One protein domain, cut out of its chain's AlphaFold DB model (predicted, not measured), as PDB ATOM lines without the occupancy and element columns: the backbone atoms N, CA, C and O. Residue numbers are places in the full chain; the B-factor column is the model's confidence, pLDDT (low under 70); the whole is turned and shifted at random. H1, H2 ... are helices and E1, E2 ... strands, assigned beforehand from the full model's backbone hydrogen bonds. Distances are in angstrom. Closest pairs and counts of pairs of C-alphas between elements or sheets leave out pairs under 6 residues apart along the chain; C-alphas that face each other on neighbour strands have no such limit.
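Overview. This is residues 17 to 125 of the 138 residues of an uncharacterized protein of Ornithinimicrobium sp. H23M54 (UniProt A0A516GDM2). Look for a strongly twisted sheet of four strands with H1 running along one face and H3 over part of the other, while E3 and E4 reach to one end of the domain, where H2 forms the tip of this arm. After H3, residues 114 to 125 run without a named element round to the side where H1 lies. The printed part has 109 residues with three named helices and four named strands, in the order E1, E2, H1, E3, H2, E4, H3; the sheet order is E2, E1, E3, E4, all antiparallel, and the class is mixed, helices and strands. The whole is compact, with a radius of gyration of the C-alphas of 14.5 A, and spans 43 by 40 by 22 A.

Along the chain. Find C-alpha 19 at (137.867, 149.641, 175.181); there E1 begins and runs 22.8 A through residues 19 to 26. E2 follows at residues 36 to 41, then H1 at residues 46 to 57, 16.1 A long. Next comes E3, residues 61 to 70, the longest strand at 27.7 A. H2 is residues 72 to 77, and E4 is residues 83 to 89, 18.2 A long. H3, residues 101 to 113, runs 18.4 A and ends at C-alpha 113, (149.372, 163.855, 162.166).

Arrangement. Begin with E1 and E2, a hairpin at 158 degrees, where N 22 and O 39 are 2.8 A apart. E1 is antiparallel to E3 at 151 degrees, with N 21 and O 66 at 2.8 A. E3 is antiparallel to E4 at 136 degrees, with N 67 and O 86 at 2.8 A. From edge to edge the strands' lines turn by 85 degrees. E2, H1 and E3 form a split strand-helix-strand unit, two strands running the same way with E1 between them; its crossover is right-handed. H1 is on the sheet at a height of 8.4 A, over E1 and E3, along the strands at 23 degrees to E1 on the local plane; the closest C-alphas of H1 and E3 are those of Ala 57 and Tyr 63, 6.3 A apart. H3 is on the opposite face, giving three layers, helices on both faces of a sheet; it only just stands up from the sheet, rising 40.5 degrees. The closest C-alphas of E3 and H3 are those of Thr 62 and Met 110, 5.7 A apart. H2 is not on the sheet, but only just, with 4 pairs of C-alphas within 10 A. In H1, H2 and H3 every O i to N i+4 pair is within hydrogen-bond range.

Size, cuts and confidence. The two C-alphas farthest apart are those of Leu 77 and Glu 122, 44.0 A. The printed part has no cut, and the link from E4 to H3 is long, with 11 residues. No printed residue is under 70 in pLDDT.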
ATOM      1  N   ALA A  17     140.730 142.804 177.206       91.81
ATOM      2  CA  ALA A  17     139.889 143.355 176.146       91.81
ATOM      3  C   ALA A  17     139.718 144.872 176.359       91.81
ATOM      4  O   ALA A  17     138.753 145.300 177.002       91.81
ATOM      5  N   PRO A  18     140.679 145.700 175.909       95.00
ATOM      6  CA  PRO A  18     140.613 147.141 176.106       95.00
ATOM      7  C   PRO A  18     139.471 147.763 175.292       95.00
ATOM      8  O   PRO A  18     139.266 147.440 174.124       95.00
ATOM      9  N   ARG A  19     138.762 148.722 175.897       97.12
ATOM     10  CA  ARG A  19     137.867 149.641 175.181       97.12
ATOM     11  C   ARG A  19     138.628 150.926 174.898       97.12
ATOM     12  O   ARG A  19     139.003 151.634 175.832       97.12
ATOM     13  N   PHE A  20     138.824 151.264 173.632       98.00
ATOM     14  CA  PHE A  20     139.385 152.558 173.254       98.00
ATOM     15  C   PHE A  20     138.271 153.557 172.980       98.00
ATOM     16  O   PHE A  20     137.233 153.183 172.451       98.00
ATOM     17  N   ARG A  21     138.503 154.832 173.285       98.19
ATOM     18  CA  ARG A  21     137.659 155.945 172.858       98.19
ATOM     19  C   ARG A  21     138.426 156.843 171.912       98.19
ATOM     20  O   ARG A  21     139.464 157.398 172.277       98.19
ATOM     21  N   VAL A  22     137.893 156.997 170.711       98.12
ATOM     22  CA  VAL A  22     138.402 157.892 169.681       98.12
ATOM     23  C   VAL A  22     137.601 159.179 169.691       98.12
ATOM     24  O   VAL A  22     136.373 159.159 169.681       98.12
ATOM     25  N   TYR A  23     138.318 160.293 169.660       98.00
ATOM     26  CA  TYR A  23     137.775 161.629 169.479       98.00
ATOM     27  C   TYR A  23     138.162 162.111 168.089       98.00
ATOM     28  O   TYR A  23     139.351 162.152 167.774       98.00
ATOM     29  N   LEU A  24     137.181 162.484 167.272       97.44
ATOM     30  CA  LEU A  24     137.384 163.181 166.006       97.44
ATOM     31  C   LEU A  24     136.962 164.635 166.188       97.44
ATOM     32  O   LEU A  24     135.780 164.916 166.391       97.44
ATOM     33  N   HIS A  25     137.923 165.549 166.097       96.50
ATOM     34  CA  HIS A  25     137.676 166.977 166.253       96.50
ATOM     35  C   HIS A  25     137.572 167.634 164.877       96.50
ATOM     36  O   HIS A  25     138.530 167.614 164.086       96.50
ATOM     37  N   GLY A  26     136.423 168.248 164.605       91.31
ATOM     38  CA  GLY A  26     136.265 169.215 163.529       91.31
ATOM     39  C   GLY A  26     137.133 170.421 163.830       91.31
ATOM     40  O   GLY A  26     136.737 171.280 164.599       91.31
ATOM     41  N   SER A  27     138.334 170.428 163.271       85.94
ATOM     42  CA  SER A  27     139.429 171.307 163.670       85.94
ATOM     43  C   SER A  27     139.780 172.245 162.528       85.94
ATOM     44  O   SER A  27     139.702 171.868 161.360       85.94
ATOM     45  N   GLU A  28     140.194 173.462 162.858       86.25
ATOM     46  CA  GLU A  28     140.668 174.417 161.861       86.25
ATOM     47  C   GLU A  28     142.074 174.046 161.358       86.25
ATOM     48  O   GLU A  28     142.665 173.025 161.734       86.25
ATOM     49  N   ARG A  29     142.634 174.871 160.465       85.06
ATOM     50  CA  ARG A  29     143.970 174.649 159.893       85.06
ATOM     51  C   ARG A  29     145.038 174.520 160.981       85.06
ATOM     52  O   ARG A  29     145.803 173.562 160.955       85.06
ATOM     53  N   ASP A  30     145.033 175.453 161.931       86.88
ATOM     54  CA  ASP A  30     146.097 175.622 162.925       86.88
ATOM     55  C   ASP A  30     145.602 175.437 164.371       86.88
ATOM     56  O   ASP A  30     146.314 175.759 165.321       86.88
ATOM     57  N   ALA A  31     144.391 174.903 164.555       89.12
ATOM     58  CA  ALA A  31     143.785 174.703 165.869       89.12
ATOM     59  C   ALA A  31     143.040 173.369 165.965       89.12
ATOM     60  O   ALA A  31     142.498 172.879 164.979       89.12
ATOM     61  N   THR A  32     143.010 172.779 167.163       90.25
ATOM     62  CA  THR A  32     142.362 171.484 167.431       90.25
ATOM     63  C   THR A  32     140.915 171.593 167.909       90.25
ATOM     64  O   THR A  32     140.235 170.571 167.936       90.25
ATOM     65  N   TYR A  33     140.453 172.790 168.288       87.44
ATOM     66  CA  TYR A  33     139.117 172.996 168.852       87.44
ATOM     67  C   TYR A  33     138.023 172.939 167.778       87.44
ATOM     68  O   TYR A  33     138.264 173.270 166.615       87.44
ATOM     69  N   GLY A  34     136.813 172.568 168.194       89.38
ATOM     70  CA  GLY A  34     135.596 172.614 167.390       89.38
ATOM     71  C   GLY A  34     134.600 171.522 167.778       89.38
ATOM     72  O   GLY A  34     134.556 171.066 168.919       89.38
ATOM     73  N   TRP A  35     133.752 171.095 166.839       93.44
ATOM     74  CA  TRP A  35     132.814 170.006 167.129       93.44
ATOM     75  C   TRP A  35     133.570 168.690 167.346       93.44
ATOM     76  O   TRP A  35     134.641 168.475 166.783       93.44
ATOM     77  N   THR A  36     133.000 167.797 168.152       96.06
ATOM     78  CA  THR A  36     133.628 166.517 168.497       96.06
ATOM     79  C   THR A  36     132.659 165.373 168.240       96.06
ATOM     80  O   THR A  36     131.530 165.410 168.722       96.06
ATOM     81  N   ALA A  37     133.096 164.358 167.491       95.81
ATOM     82  CA  ALA A  37     132.440 163.052 167.466       95.81
ATOM     83  C   ALA A  37     133.289 162.040 168.231       95.81
ATOM     84  O   ALA A  37     134.515 162.023 168.106       95.81
ATOM     85  N   THR A  38     132.626 161.196 169.015       96.69
ATOM     86  CA  THR A  38     133.271 160.194 169.863       96.69
ATOM     87  C   THR A  38     132.811 158.799 169.496       96.69
ATOM     88  O   THR A  38     131.610 158.572 169.362       96.69
ATOM     89  N   TYR A  39     133.755 157.869 169.410       97.12
ATOM     90  CA  TYR A  39     133.493 156.470 169.082       97.12
ATOM     91  C   TYR A  39     134.229 155.575 170.065       97.12
ATOM     92  O   TYR A  39     135.403 155.820 170.347       97.12
ATOM     93  N   ASP A  40     133.560 154.543 170.567       97.25
ATOM     94  CA  ASP A  40     134.236 153.476 171.294       97.25
ATOM     95  C   ASP A  40     134.626 152.367 170.304       97.25
ATOM     96  O   ASP A  40     133.832 151.982 169.448       97.25
ATOM     97  N   ILE A  41     135.857 151.870 170.416       96.75
ATOM     98  CA  ILE A  41     136.381 150.731 169.662       96.75
ATOM     99  C   ILE A  41     136.625 149.596 170.653       96.75
ATOM    100  O   ILE A  41     137.306 149.777 171.667       96.75
ATOM    101  N   LEU A  42     136.052 148.439 170.344       95.19
ATOM    102  CA  LEU A  42     136.198 147.180 171.070       95.19
ATOM    103  C   LEU A  42     136.951 146.179 170.188       95.19
ATOM    104  O   LEU A  42     137.077 146.406 168.985       95.19
ATOM    105  N   ASP A  43     137.434 145.089 170.787       94.69
ATOM    106  CA  ASP A  43     138.053 143.956 170.079       94.69
ATOM    107  C   ASP A  43     139.189 144.354 169.122       94.69
ATOM    108  O   ASP A  43     139.382 143.771 168.057       94.69
ATOM    109  N   ALA A  44     139.947 145.372 169.521       95.25
ATOM    110  CA  ALA A  44     141.067 145.908 168.771       95.25
ATOM    111  C   ALA A  44     142.289 146.059 169.679       95.25
ATOM    112  O   ALA A  44     142.178 146.052 170.907       95.25
ATOM    113  N   ASP A  45     143.453 146.260 169.071       95.69
ATOM    114  CA  ASP A  45     144.615 146.820 169.750       95.69
ATOM    115  C   ASP A  45     144.770 148.331 169.480       95.69
ATOM    116  O   ASP A  45     143.994 148.973 168.763       95.69
ATOM    117  N   VAL A  46     145.802 148.930 170.084       96.56
ATOM    118  CA  VAL A  46     146.061 150.369 169.965       96.56
ATOM    119  C   VAL A  46     146.461 150.794 168.546       96.56
ATOM    120  O   VAL A  46     146.154 151.917 168.145       96.56
ATOM    121  N   LEU A  47     147.138 149.938 167.774       97.56
ATOM    122  CA  LEU A  47     147.550 150.256 166.404       97.56
ATOM    123  C   LEU A  47     146.337 150.278 165.480       97.56
ATOM    124  O   LEU A  47     146.182 151.230 164.712       97.56
ATOM    125  N   GLN A  48     145.435 149.310 165.628       97.62
ATOM    126  CA  GLN A  48     144.168 149.256 164.907       97.62
ATOM    127  C   GLN A  48     143.277 150.459 165.240       97.62
ATOM    128  O   GLN A  48     142.731 151.091 164.333       97.62
ATOM    129  N   ALA A  49     143.179 150.839 166.520       98.00
ATOM    130  CA  ALA A  49     142.426 152.023 166.932       98.00
ATOM    131  C   ALA A  49     142.999 153.317 166.322       98.00
ATOM    132  O   ALA A  49     142.245 154.172 165.851       98.00
ATOM    133  N   ILE A  50     144.330 153.458 166.291       98.19
ATOM    134  CA  ILE A  50     145.010 154.601 165.663       98.19
ATOM    135  C   ILE A  50     144.788 154.609 164.147       98.19
ATOM    136  O   ILE A  50     144.491 155.669 163.596       98.19
ATOM    137  N   ASP A  51     144.921 153.458 163.486       97.94
ATOM    138  CA  ASP A  51     144.723 153.317 162.043       97.94
ATOM    139  C   ASP A  51     143.287 153.663 161.628       97.94
ATOM    140  O   ASP A  51     143.072 154.436 160.690       97.94
ATOM    141  N   TRP A  52     142.293 153.154 162.358       97.88
ATOM    142  CA  TRP A  52     140.900 153.519 162.129       97.88
ATOM    143  C   TRP A  52     140.694 155.023 162.336       97.88
ATOM    144  O   TRP A  52     140.182 155.704 161.447       97.88
ATOM    145  N   ALA A  53     141.163 155.574 163.461       97.50
ATOM    146  CA  ALA A  53     140.971 156.983 163.794       97.50
ATOM    147  C   ALA A  53     141.570 157.924 162.740       97.50
ATOM    148  O   ALA A  53     140.913 158.882 162.330       97.50
ATOM    149  N   GLN A  54     142.786 157.645 162.258       97.00
ATOM    150  CA  GLN A  54     143.424 158.478 161.234       97.00
ATOM    151  C   GLN A  54     142.724 158.370 159.871       97.00
ATOM    152  O   GLN A  54     142.599 159.380 159.179       97.00
ATOM    153  N   ARG A  55     142.201 157.189 159.500       95.94
ATOM    154  CA  ARG A  55     141.395 157.028 158.277       95.94
ATOM    155  C   ARG A  55     140.097 157.830 158.344       95.94
ATOM    156  O   ARG A  55     139.762 158.506 157.376       95.94
ATOM    157  N   GLN A  56     139.406 157.814 159.486       96.00
ATOM    158  CA  GLN A  56     138.176 158.596 159.681       96.00
ATOM    159  C   GLN A  56     138.427 160.105 159.805       96.00
ATOM    160  O   GLN A  56     137.576 160.927 159.441       96.00
ATOM    161  N   ALA A  57     139.583 160.492 160.346       95.19
ATOM    162  CA  ALA A  57     139.981 161.889 160.432       95.19
ATOM    163  C   ALA A  57     140.304 162.477 159.049       95.19
ATOM    164  O   ALA A  57     139.976 163.639 158.783       95.19
ATOM    165  N   GLY A  58     140.925 161.674 158.179       93.50
ATOM    166  CA  GLY A  58     141.445 162.132 156.897       93.50
ATOM    167  C   GLY A  58     142.449 163.274 157.077       93.50
ATOM    168  O   GLY A  58     143.159 163.355 158.078       93.50
ATOM    169  N   ASP A  59     142.471 164.192 156.118       91.81
ATOM    170  CA  ASP A  59     143.331 165.377 156.126       91.81
ATOM    171  C   ASP A  59     142.620 166.642 156.643       91.81
ATOM    172  O   ASP A  59     143.201 167.724 156.610       91.81
ATOM    173  N   GLN A  60     141.375 166.531 157.117       90.06
ATOM    174  CA  GLN A  60     140.566 167.680 157.551       90.06
ATOM    175  C   GLN A  60     140.405 167.763 159.068       90.06
ATOM    176  O   GLN A  60     140.155 168.834 159.615       90.06
ATOM    177  N   ARG A  61     140.516 166.636 159.772       95.00
ATOM    178  CA  ARG A  61     140.250 166.557 161.211       95.00
ATOM    179  C   ARG A  61     141.530 166.253 161.972       95.00
ATOM    180  O   ARG A  61     142.556 165.889 161.401       95.00
ATOM    181  N   THR A  62     141.464 166.420 163.281       97.06
ATOM    182  CA  THR A  62     142.450 165.872 164.209       97.06
ATOM    183  C   THR A  62     141.783 164.791 165.030       97.06
ATOM    184  O   THR A  62     140.563 164.803 165.209       97.06
ATOM    185  N   TYR A  63     142.575 163.851 165.532       97.94
ATOM    186  CA  TYR A  63     142.060 162.764 166.344       97.94
ATOM    187  C   TYR A  63     142.880 162.563 167.612       97.94
ATOM    188  O   TYR A  63     144.068 162.901 167.673       97.94
ATOM    189  N   ALA A  64     142.225 162.001 168.618       98.06
ATOM    190  CA  ALA A  64     142.846 161.530 169.843       98.06
ATOM    191  C   ALA A  64     142.272 160.162 170.224       98.06
ATOM    192  O   ALA A  64     141.157 159.819 169.833       98.06
ATOM    193  N   VAL A  65     143.051 159.383 170.969       98.38
ATOM    194  CA  VAL A  65     142.700 158.035 171.421       98.38
ATOM    195  C   VAL A  65     142.977 157.935 172.915       98.38
ATOM    196  O   VAL A  65     144.085 158.235 173.374       98.38
ATOM    197  N   ALA A  66     141.982 157.488 173.668       98.38
ATOM    198  CA  ALA A  66     142.095 157.143 175.076       98.38
ATOM    199  C   ALA A  66     141.744 155.668 175.296       98.38
ATOM    200  O   ALA A  66     140.948 155.103 174.554       98.38
ATOM    201  N   LEU A  67     142.307 155.057 176.331       97.62
ATOM    202  CA  LEU A  67     141.764 153.848 176.935       97.62
ATOM    203  C   LEU A  67     140.633 154.259 177.883       97.62
ATOM    204  O   LEU A  67     140.811 155.155 178.711       97.62
ATOM    205  N   VAL A  68     139.481 153.613 177.759       96.69
ATOM    206  CA  VAL A  68     138.357 153.775 178.679       96.69
ATOM    207  C   VAL A  68     138.563 152.846 179.865       96.69
ATOM    208  O   VAL A  68     138.825 151.656 179.692       96.69
ATOM    209  N   TYR A  69     138.413 153.390 181.067       93.31
ATOM    210  CA  TYR A  69     138.454 152.627 182.307       93.31
ATOM    211  C   TYR A  69     137.156 152.855 183.075       93.31
ATOM    212  O   TYR A  69     136.834 153.994 183.402       93.31
ATOM    213  N   ASP A  70     136.404 151.792 183.346       92.31
ATOM    214  CA  ASP A  70     135.196 151.862 184.168       92.31
ATOM    215  C   ASP A  70     135.575 151.527 185.630       92.31
ATOM    216  O   ASP A  70     135.814 150.371 185.984       92.31
ATOM    217  N   ASP A  71     135.662 152.548 186.487       91.56
ATOM    218  CA  ASP A  71     135.919 152.420 187.923       91.56
ATOM    219  C   ASP A  71     134.617 152.086 188.663       91.56
ATOM    220  O   ASP A  71     133.806 152.955 188.996       91.56
ATOM    221  N   ALA A  72     134.430 150.800 188.959       91.38
ATOM    222  CA  ALA A  72     133.258 150.308 189.680       91.38
ATOM    223  C   ALA A  72     133.119 150.893 191.099       91.38
ATOM    224  O   ALA A  72     132.009 150.984 191.632       91.38
ATOM    225  N   THR A  73     134.226 151.280 191.740       92.56
ATOM    226  CA  THR A  73     134.175 151.916 193.061       92.56
ATOM    227  C   THR A  73     133.680 153.347 192.937       92.56
ATOM    228  O   THR A  73     132.804 153.744 193.707       92.56
ATOM    229  N   HIS A  74     134.193 154.098 191.961       92.25
ATOM    230  CA  HIS A  74     133.744 155.463 191.705       92.25
ATOM    231  C   HIS A  74     132.283 155.499 191.246       92.25
ATOM    232  O   HIS A  74     131.519 156.305 191.765       92.25
ATOM    233  N   GLU A  75     131.859 154.566 190.387       94.44
ATOM    234  CA  GLU A  75     130.457 154.425 189.970       94.44
ATOM    235  C   GLU A  75     129.520 154.201 191.164       94.44
ATOM    236  O   GLU A  75     128.479 154.841 191.286       94.44
ATOM    237  N   ARG A  76     129.900 153.328 192.104       95.00
ATOM    238  CA  ARG A  76     129.083 153.055 193.297       95.00
ATOM    239  C   ARG A  76     128.957 154.274 194.215       95.00
ATOM    240  O   ARG A  76     127.944 154.416 194.895       95.00
ATOM    241  N   LEU A  77     129.995 155.108 194.286       95.94
ATOM    242  CA  LEU A  77     130.003 156.320 195.110       95.94
ATOM    243  C   LEU A  77     129.314 157.501 194.413       95.94
ATOM    244  O   LEU A  77     128.749 158.354 195.096       95.94
ATOM    245  N   ASN A  78     129.360 157.546 193.083       94.31
ATOM    246  CA  ASN A  78     128.794 158.601 192.257       94.31
ATOM    247  C   ASN A  78     128.238 158.013 190.941       94.31
ATOM    248  O   ASN A  78     128.953 157.986 189.933       94.31
ATOM    249  N   PRO A  79     126.986 157.514 190.944       93.44
ATOM    250  CA  PRO A  79     126.393 156.854 189.783       93.44
ATOM    251  C   PRO A  79     126.421 157.730 188.525       93.44
ATOM    252  O   PRO A  79     126.029 158.895 188.561       93.44
ATOM    253  N   GLY A  80     126.878 157.161 187.412       90.62
ATOM    254  CA  GLY A  80     127.085 157.836 186.131       90.62
ATOM    255  C   GLY A  80     128.472 158.461 185.947       90.62
ATOM    256  O   GLY A  80     128.751 158.995 184.873       90.62
ATOM    257  N   HIS A  81     129.349 158.398 186.953       90.88
ATOM    258  CA  HIS A  81     130.673 159.028 186.923       90.88
ATOM    259  C   HIS A  81     131.838 158.037 187.039       90.88
ATOM    260  O   HIS A  81     132.987 158.462 187.121       90.88
ATOM    261  N   GLY A  82     131.586 156.726 187.019       92.50
ATOM    262  CA  GLY A  82     132.641 155.715 187.112       92.50
ATOM    263  C   GLY A  82     133.571 155.643 185.904       92.50
ATOM    264  O   GLY A  82     134.660 155.087 186.000       92.50
ATOM    265  N   ARG A  83     133.179 156.198 184.755       94.50
ATOM    266  CA  ARG A  83     133.984 156.123 183.532       94.50
ATOM    267  C   ARG A  83     135.094 157.173 183.508       94.50
ATOM    268  O   ARG A  83     134.835 158.367 183.390       94.50
ATOM    269  N   GLY A  84     136.333 156.700 183.507       94.44
ATOM    270  CA  GLY A  84     137.549 157.477 183.301       94.44
ATOM    271  C   GLY A  84     138.197 157.244 181.934       94.44
ATOM    272  O   GLY A  84     137.867 156.308 181.200       94.44
ATOM    273  N   LEU A  85     139.154 158.114 181.605       96.19
ATOM    274  CA  LEU A  85     139.927 158.073 180.365       96.19
ATOM    275  C   LEU A  85     141.424 158.136 180.666       96.19
ATOM    276  O   LEU A  85     141.888 159.020 181.389       96.19
ATOM    277  N   VAL A  86     142.188 157.250 180.037       95.81
ATOM    278  CA  VAL A  86     143.653 157.284 180.019       95.81
ATOM    279  C   VAL A  86     144.106 157.616 178.601       95.81
ATOM    280  O   VAL A  86     144.000 156.799 177.693       95.81
ATOM    281  N   TRP A  87     144.597 158.833 178.384       96.88
ATOM    282  CA  TRP A  87     144.994 159.303 177.054       96.88
ATOM    283  C   TRP A  87     146.243 158.581 176.531       96.88
ATOM    284  O   TRP A  87     147.312 158.668 177.136       96.88
ATOM    285  N   LEU A  88     146.115 157.914 175.381       96.56
ATOM    286  CA  LEU A  88     147.192 157.171 174.714       96.56
ATOM    287  C   LEU A  88     147.829 157.994 173.588       96.56
ATOM    288  O   LEU A  88     149.049 158.009 173.416       96.56
ATOM    289  N   LEU A  89     146.998 158.706 172.824       96.25
ATOM    290  CA  LEU A  89     147.420 159.548 171.712       96.25
ATOM    291  C   LEU A  89     146.601 160.837 171.687       96.25
ATOM    292  O   LEU A  89     145.380 160.797 171.656       96.25
ATOM    293  N   GLY A  90     147.281 161.985 171.645       95.81
ATOM    294  CA  GLY A  90     146.600 163.282 171.681       95.81
ATOM    295  C   GLY A  90     145.957 163.568 173.041       95.81
ATOM    296  O   GLY A  90     146.378 163.009 174.056       95.81
ATOM    297  N   ARG A  91     144.990 164.487 173.038       95.69
ATOM    298  CA  ARG A  91     144.139 164.929 174.159       95.69
ATOM    299  C   ARG A  91     142.805 165.419 173.583       95.69
ATOM    300  O   ARG A  91     142.643 165.405 172.360       95.69
ATOM    301  N   ASP A  92     141.888 165.870 174.433       94.69
ATOM    302  CA  ASP A  92     140.719 166.605 173.955       94.69
ATOM    303  C   ASP A  92     141.186 167.867 173.207       94.69
ATOM    304  O   ASP A  92     142.007 168.654 173.690       94.69
ATOM    305  N   GLY A  93     140.720 168.021 171.970       92.31
ATOM    306  CA  GLY A  93     141.080 169.139 171.105       92.31
ATOM    307  C   GLY A  93     140.518 170.474 171.584       92.31
ATOM    308  O   GLY A  93     141.036 171.512 171.166       92.31
ATOM    309  N   ASN A  94     139.506 170.445 172.456       92.25
ATOM    310  CA  ASN A  94     138.846 171.620 173.022       92.25
ATOM    311  C   ASN A  94     139.450 172.076 174.353       92.25
ATOM    312  O   ASN A  94     139.088 173.149 174.836       92.25
ATOM    313  N   ASP A  95     140.368 171.297 174.936       91.25
ATOM    314  CA  ASP A  95     141.091 171.725 176.128       91.25
ATOM    315  C   ASP A  95     141.924 172.974 175.811       91.25
ATOM    316  O   ASP A  95     142.615 173.060 174.790       91.25
ATOM    317  N   ILE A  96     141.895 173.947 176.720       86.81
ATOM    318  CA  ILE A  96     142.689 175.165 176.588       86.81
ATOM    319  C   ILE A  96     144.035 174.936 177.290       86.81
ATOM    320  O   ILE A  96     144.048 174.691 178.498       86.81
ATOM    321  N   PRO A  97     145.178 175.038 176.584       81.69
ATOM    322  CA  PRO A  97     146.503 174.882 177.177       81.69
ATOM    323  C   PRO A  97     146.881 176.115 178.011       81.69
ATOM    324  O   PRO A  97     147.730 176.914 177.619       81.69
ATOM    325  N   HIS A  98     146.242 176.287 179.167       79.69
ATOM    326  CA  HIS A  98     146.591 177.312 180.153       79.69
ATOM    327  C   HIS A  98     147.896 176.934 180.857       79.69
ATOM    328  O   HIS A  98     147.882 176.207 181.845       79.69
ATOM    329  N   ASP A  99     149.025 177.393 180.317       77.12
ATOM    330  CA  ASP A  99     150.372 177.133 180.845       77.12
ATOM    331  C   ASP A  99     150.678 175.642 181.088       77.12
ATOM    332  O   ASP A  99     151.518 175.300 181.918       77.12
ATOM    333  N   GLU A 100     150.030 174.741 180.340       91.94
ATOM    334  CA  GLU A 100     150.287 173.299 180.359       91.94
ATOM    335  C   GLU A 100     151.071 172.898 179.093       91.94
ATOM    336  O   GLU A 100     150.479 172.592 178.049       91.94
ATOM    337  N   PRO A 101     152.421 172.849 179.135       91.12
ATOM    338  CA  PRO A 101     153.224 172.617 177.934       91.12
ATOM    339  C   PRO A 101     152.997 171.228 177.331       91.12
ATOM    340  O   PRO A 101     153.158 171.028 176.126       91.12
ATOM    341  N   ALA A 102     152.621 170.256 178.166       91.12
ATOM    342  CA  ALA A 102     152.331 168.897 177.730       91.12
ATOM    343  C   ALA A 102     151.089 168.840 176.826       91.12
ATOM    344  O   ALA A 102     151.134 168.173 175.785       91.12
ATOM    345  N   LEU A 103     150.030 169.572 177.189       92.94
ATOM    346  CA  LEU A 103     148.804 169.692 176.405       92.94
ATOM    347  C   LEU A 103     149.062 170.425 175.084       92.94
ATOM    348  O   LEU A 103     148.757 169.879 174.022       92.94
ATOM    349  N   ALA A 104     149.733 171.581 175.123       93.25
ATOM    350  CA  ALA A 104     150.099 172.323 173.912       93.25
ATOM    351  C   ALA A 104     150.919 171.456 172.935       93.25
ATOM    352  O   ALA A 104     150.630 171.377 171.737       93.25
ATOM    353  N   ALA A 105     151.912 170.720 173.448       94.19
ATOM    354  CA  ALA A 105     152.713 169.811 172.635       94.19
ATOM    355  C   ALA A 105     151.895 168.627 172.083       94.19
ATOM    356  O   ALA A 105     152.204 168.123 170.999       94.19
ATOM    357  N   ALA A 106     150.879 168.150 172.810       95.31
ATOM    358  CA  ALA A 106     149.970 167.112 172.331       95.31
ATOM    359  C   ALA A 106     149.099 167.615 171.171       95.31
ATOM    360  O   ALA A 106     149.075 166.956 170.129       95.31
ATOM    361  N   GLN A 107     148.497 168.799 171.296       95.25
ATOM    362  CA  GLN A 107     147.690 169.429 170.241       95.25
ATOM    363  C   GLN A 107     148.519 169.714 168.977       95.25
ATOM    364  O   GLN A 107     148.115 169.366 167.868       95.25
ATOM    365  N   GLN A 108     149.756 170.201 169.124       95.50
ATOM    366  CA  GLN A 108     150.676 170.363 167.989       95.50
ATOM    367  C   GLN A 108     151.022 169.038 167.288       95.50
ATOM    368  O   GLN A 108     151.261 169.009 166.079       95.50
ATOM    369  N   ARG A 109     151.108 167.922 168.025       96.19
ATOM    370  CA  ARG A 109     151.296 166.596 167.410       96.19
ATOM    371  C   ARG A 109     150.029 166.121 166.700       96.19
ATOM    372  O   ARG A 109     150.150 165.489 165.658       96.19
ATOM    373  N   MET A 110     148.847 166.412 167.240       96.56
ATOM    374  CA  MET A 110     147.570 166.099 166.589       96.56
ATOM    375  C   MET A 110     147.447 166.816 165.239       96.56
ATOM    376  O   MET A 110     147.149 166.165 164.243       96.56
ATOM    377  N   LEU A 111     147.777 168.112 165.183       96.19
ATOM    378  CA  LEU A 111     147.795 168.887 163.936       96.19
ATOM    379  C   LEU A 111     148.782 168.317 162.911       96.19
ATOM    380  O   LEU A 111     148.434 168.145 161.749       96.19
ATOM    381  N   ARG A 112     149.999 167.955 163.335       95.56
ATOM    382  CA  ARG A 112     150.993 167.348 162.432       95.56
ATOM    383  C   ARG A 112     150.524 166.021 161.832       95.56
ATOM    384  O   ARG A 112     150.746 165.787 160.648       95.56
ATOM    385  N   ARG A 113     149.841 165.179 162.616       95.00
ATOM    386  CA  ARG A 113     149.372 163.855 162.166       95.00
ATOM    387  C   ARG A 113     148.332 163.892 161.053       95.00
ATOM    388  O   ARG A 113     148.188 162.902 160.349       95.00
ATOM    389  N   ARG A 114     147.663 165.030 160.855       92.12
ATOM    390  CA  ARG A 114     146.784 165.274 159.705       92.12
ATOM    391  C   ARG A 114     147.513 165.106 158.365       92.12
ATOM    392  O   ARG A 114     146.909 164.701 157.380       92.12
ATOM    393  N   HIS A 115     148.808 165.425 158.333       92.44
ATOM    394  CA  HIS A 115     149.637 165.364 157.128       92.44
ATOM    395  C   HIS A 115     150.761 164.323 157.218       92.44
ATOM    396  O   HIS A 115     151.292 163.910 156.191       92.44
ATOM    397  N   ASP A 116     151.106 163.888 158.429       95.00
ATOM    398  CA  ASP A 116     152.095 162.842 158.703       95.00
ATOM    399  C   ASP A 116     151.469 161.741 159.582       95.00
ATOM    400  O   ASP A 116     151.675 161.719 160.805       95.00
ATOM    401  N   PRO A 117     150.609 160.880 158.998       94.56
ATOM    402  CA  PRO A 117     149.891 159.857 159.746       94.56
ATOM    403  C   PRO A 117     150.841 158.791 160.293       94.56
ATOM    404  O   PRO A 117     151.931 158.545 159.766       94.56
ATOM    405  N   VAL A 118     150.405 158.100 161.347       94.69
ATOM    406  CA  VAL A 118     151.174 156.980 161.891       94.69
ATOM    407  C   VAL A 118     151.208 155.865 160.846       94.69
ATOM    408  O   VAL A 118     150.181 155.447 160.311       94.69
ATOM    409  N   ARG A 119     152.412 155.370 160.543       95.31
ATOM    410  CA  ARG A 119     152.580 154.221 159.651       95.31
ATOM    411  C   ARG A 119     152.221 152.947 160.404       95.31
ATOM    412  O   ARG A 119     153.003 152.492 161.234       95.31
ATOM    413  N   VAL A 120     151.060 152.388 160.084       95.56
ATOM    414  CA  VAL A 120     150.603 151.097 160.605       95.56
ATOM    415  C   VAL A 120     150.832 150.017 159.533       95.56
ATOM    416  O   VAL A 120     150.349 150.183 158.398       95.56
ATOM    417  N   PRO A 121     151.617 148.960 159.833       95.88
ATOM    418  CA  PRO A 121     151.814 147.827 158.930       95.88
ATOM    419  C   PRO A 121     150.482 147.200 158.533       95.88
ATOM    420  O   PRO A 121     149.543 147.201 159.315       95.88
ATOM    421  N   GLU A 122     150.393 146.648 157.324       94.25
ATOM    422  CA  GLU A 122     149.131 146.121 156.788       94.25
ATOM    423  C   GLU A 122     148.489 145.045 157.674       94.25
ATOM    424  O   GLU A 122     147.274 145.048 157.831       94.25
ATOM    425  N   ALA A 123     149.304 144.196 158.306       94.62
ATOM    426  CA  ALA A 123     148.843 143.154 159.221       94.62
ATOM    427  C   ALA A 123     148.201 143.693 160.515       94.62
ATOM    428  O   ALA A 123     147.401 142.989 161.120       94.62
ATOM    429  N   ASP A 124     148.517 144.934 160.901       95.94
ATOM    430  CA  ASP A 124     148.061 145.567 162.146       95.94
ATOM    431  C   ASP A 124     146.980 146.637 161.891       95.94
ATOM    432  O   ASP A 124     146.606 147.396 162.786       95.94
ATOM    433  N   ARG A 125     146.498 146.767 160.647       96.06
ATOM    434  CA  ARG A 125     145.449 147.737 160.306       96.06
ATOM    435  C   ARG A 125     144.095 147.270 160.813       96.06
ATOM    436  O   ARG A 125     143.799 146.077 160.857       96.06
TER     437      ARG A 125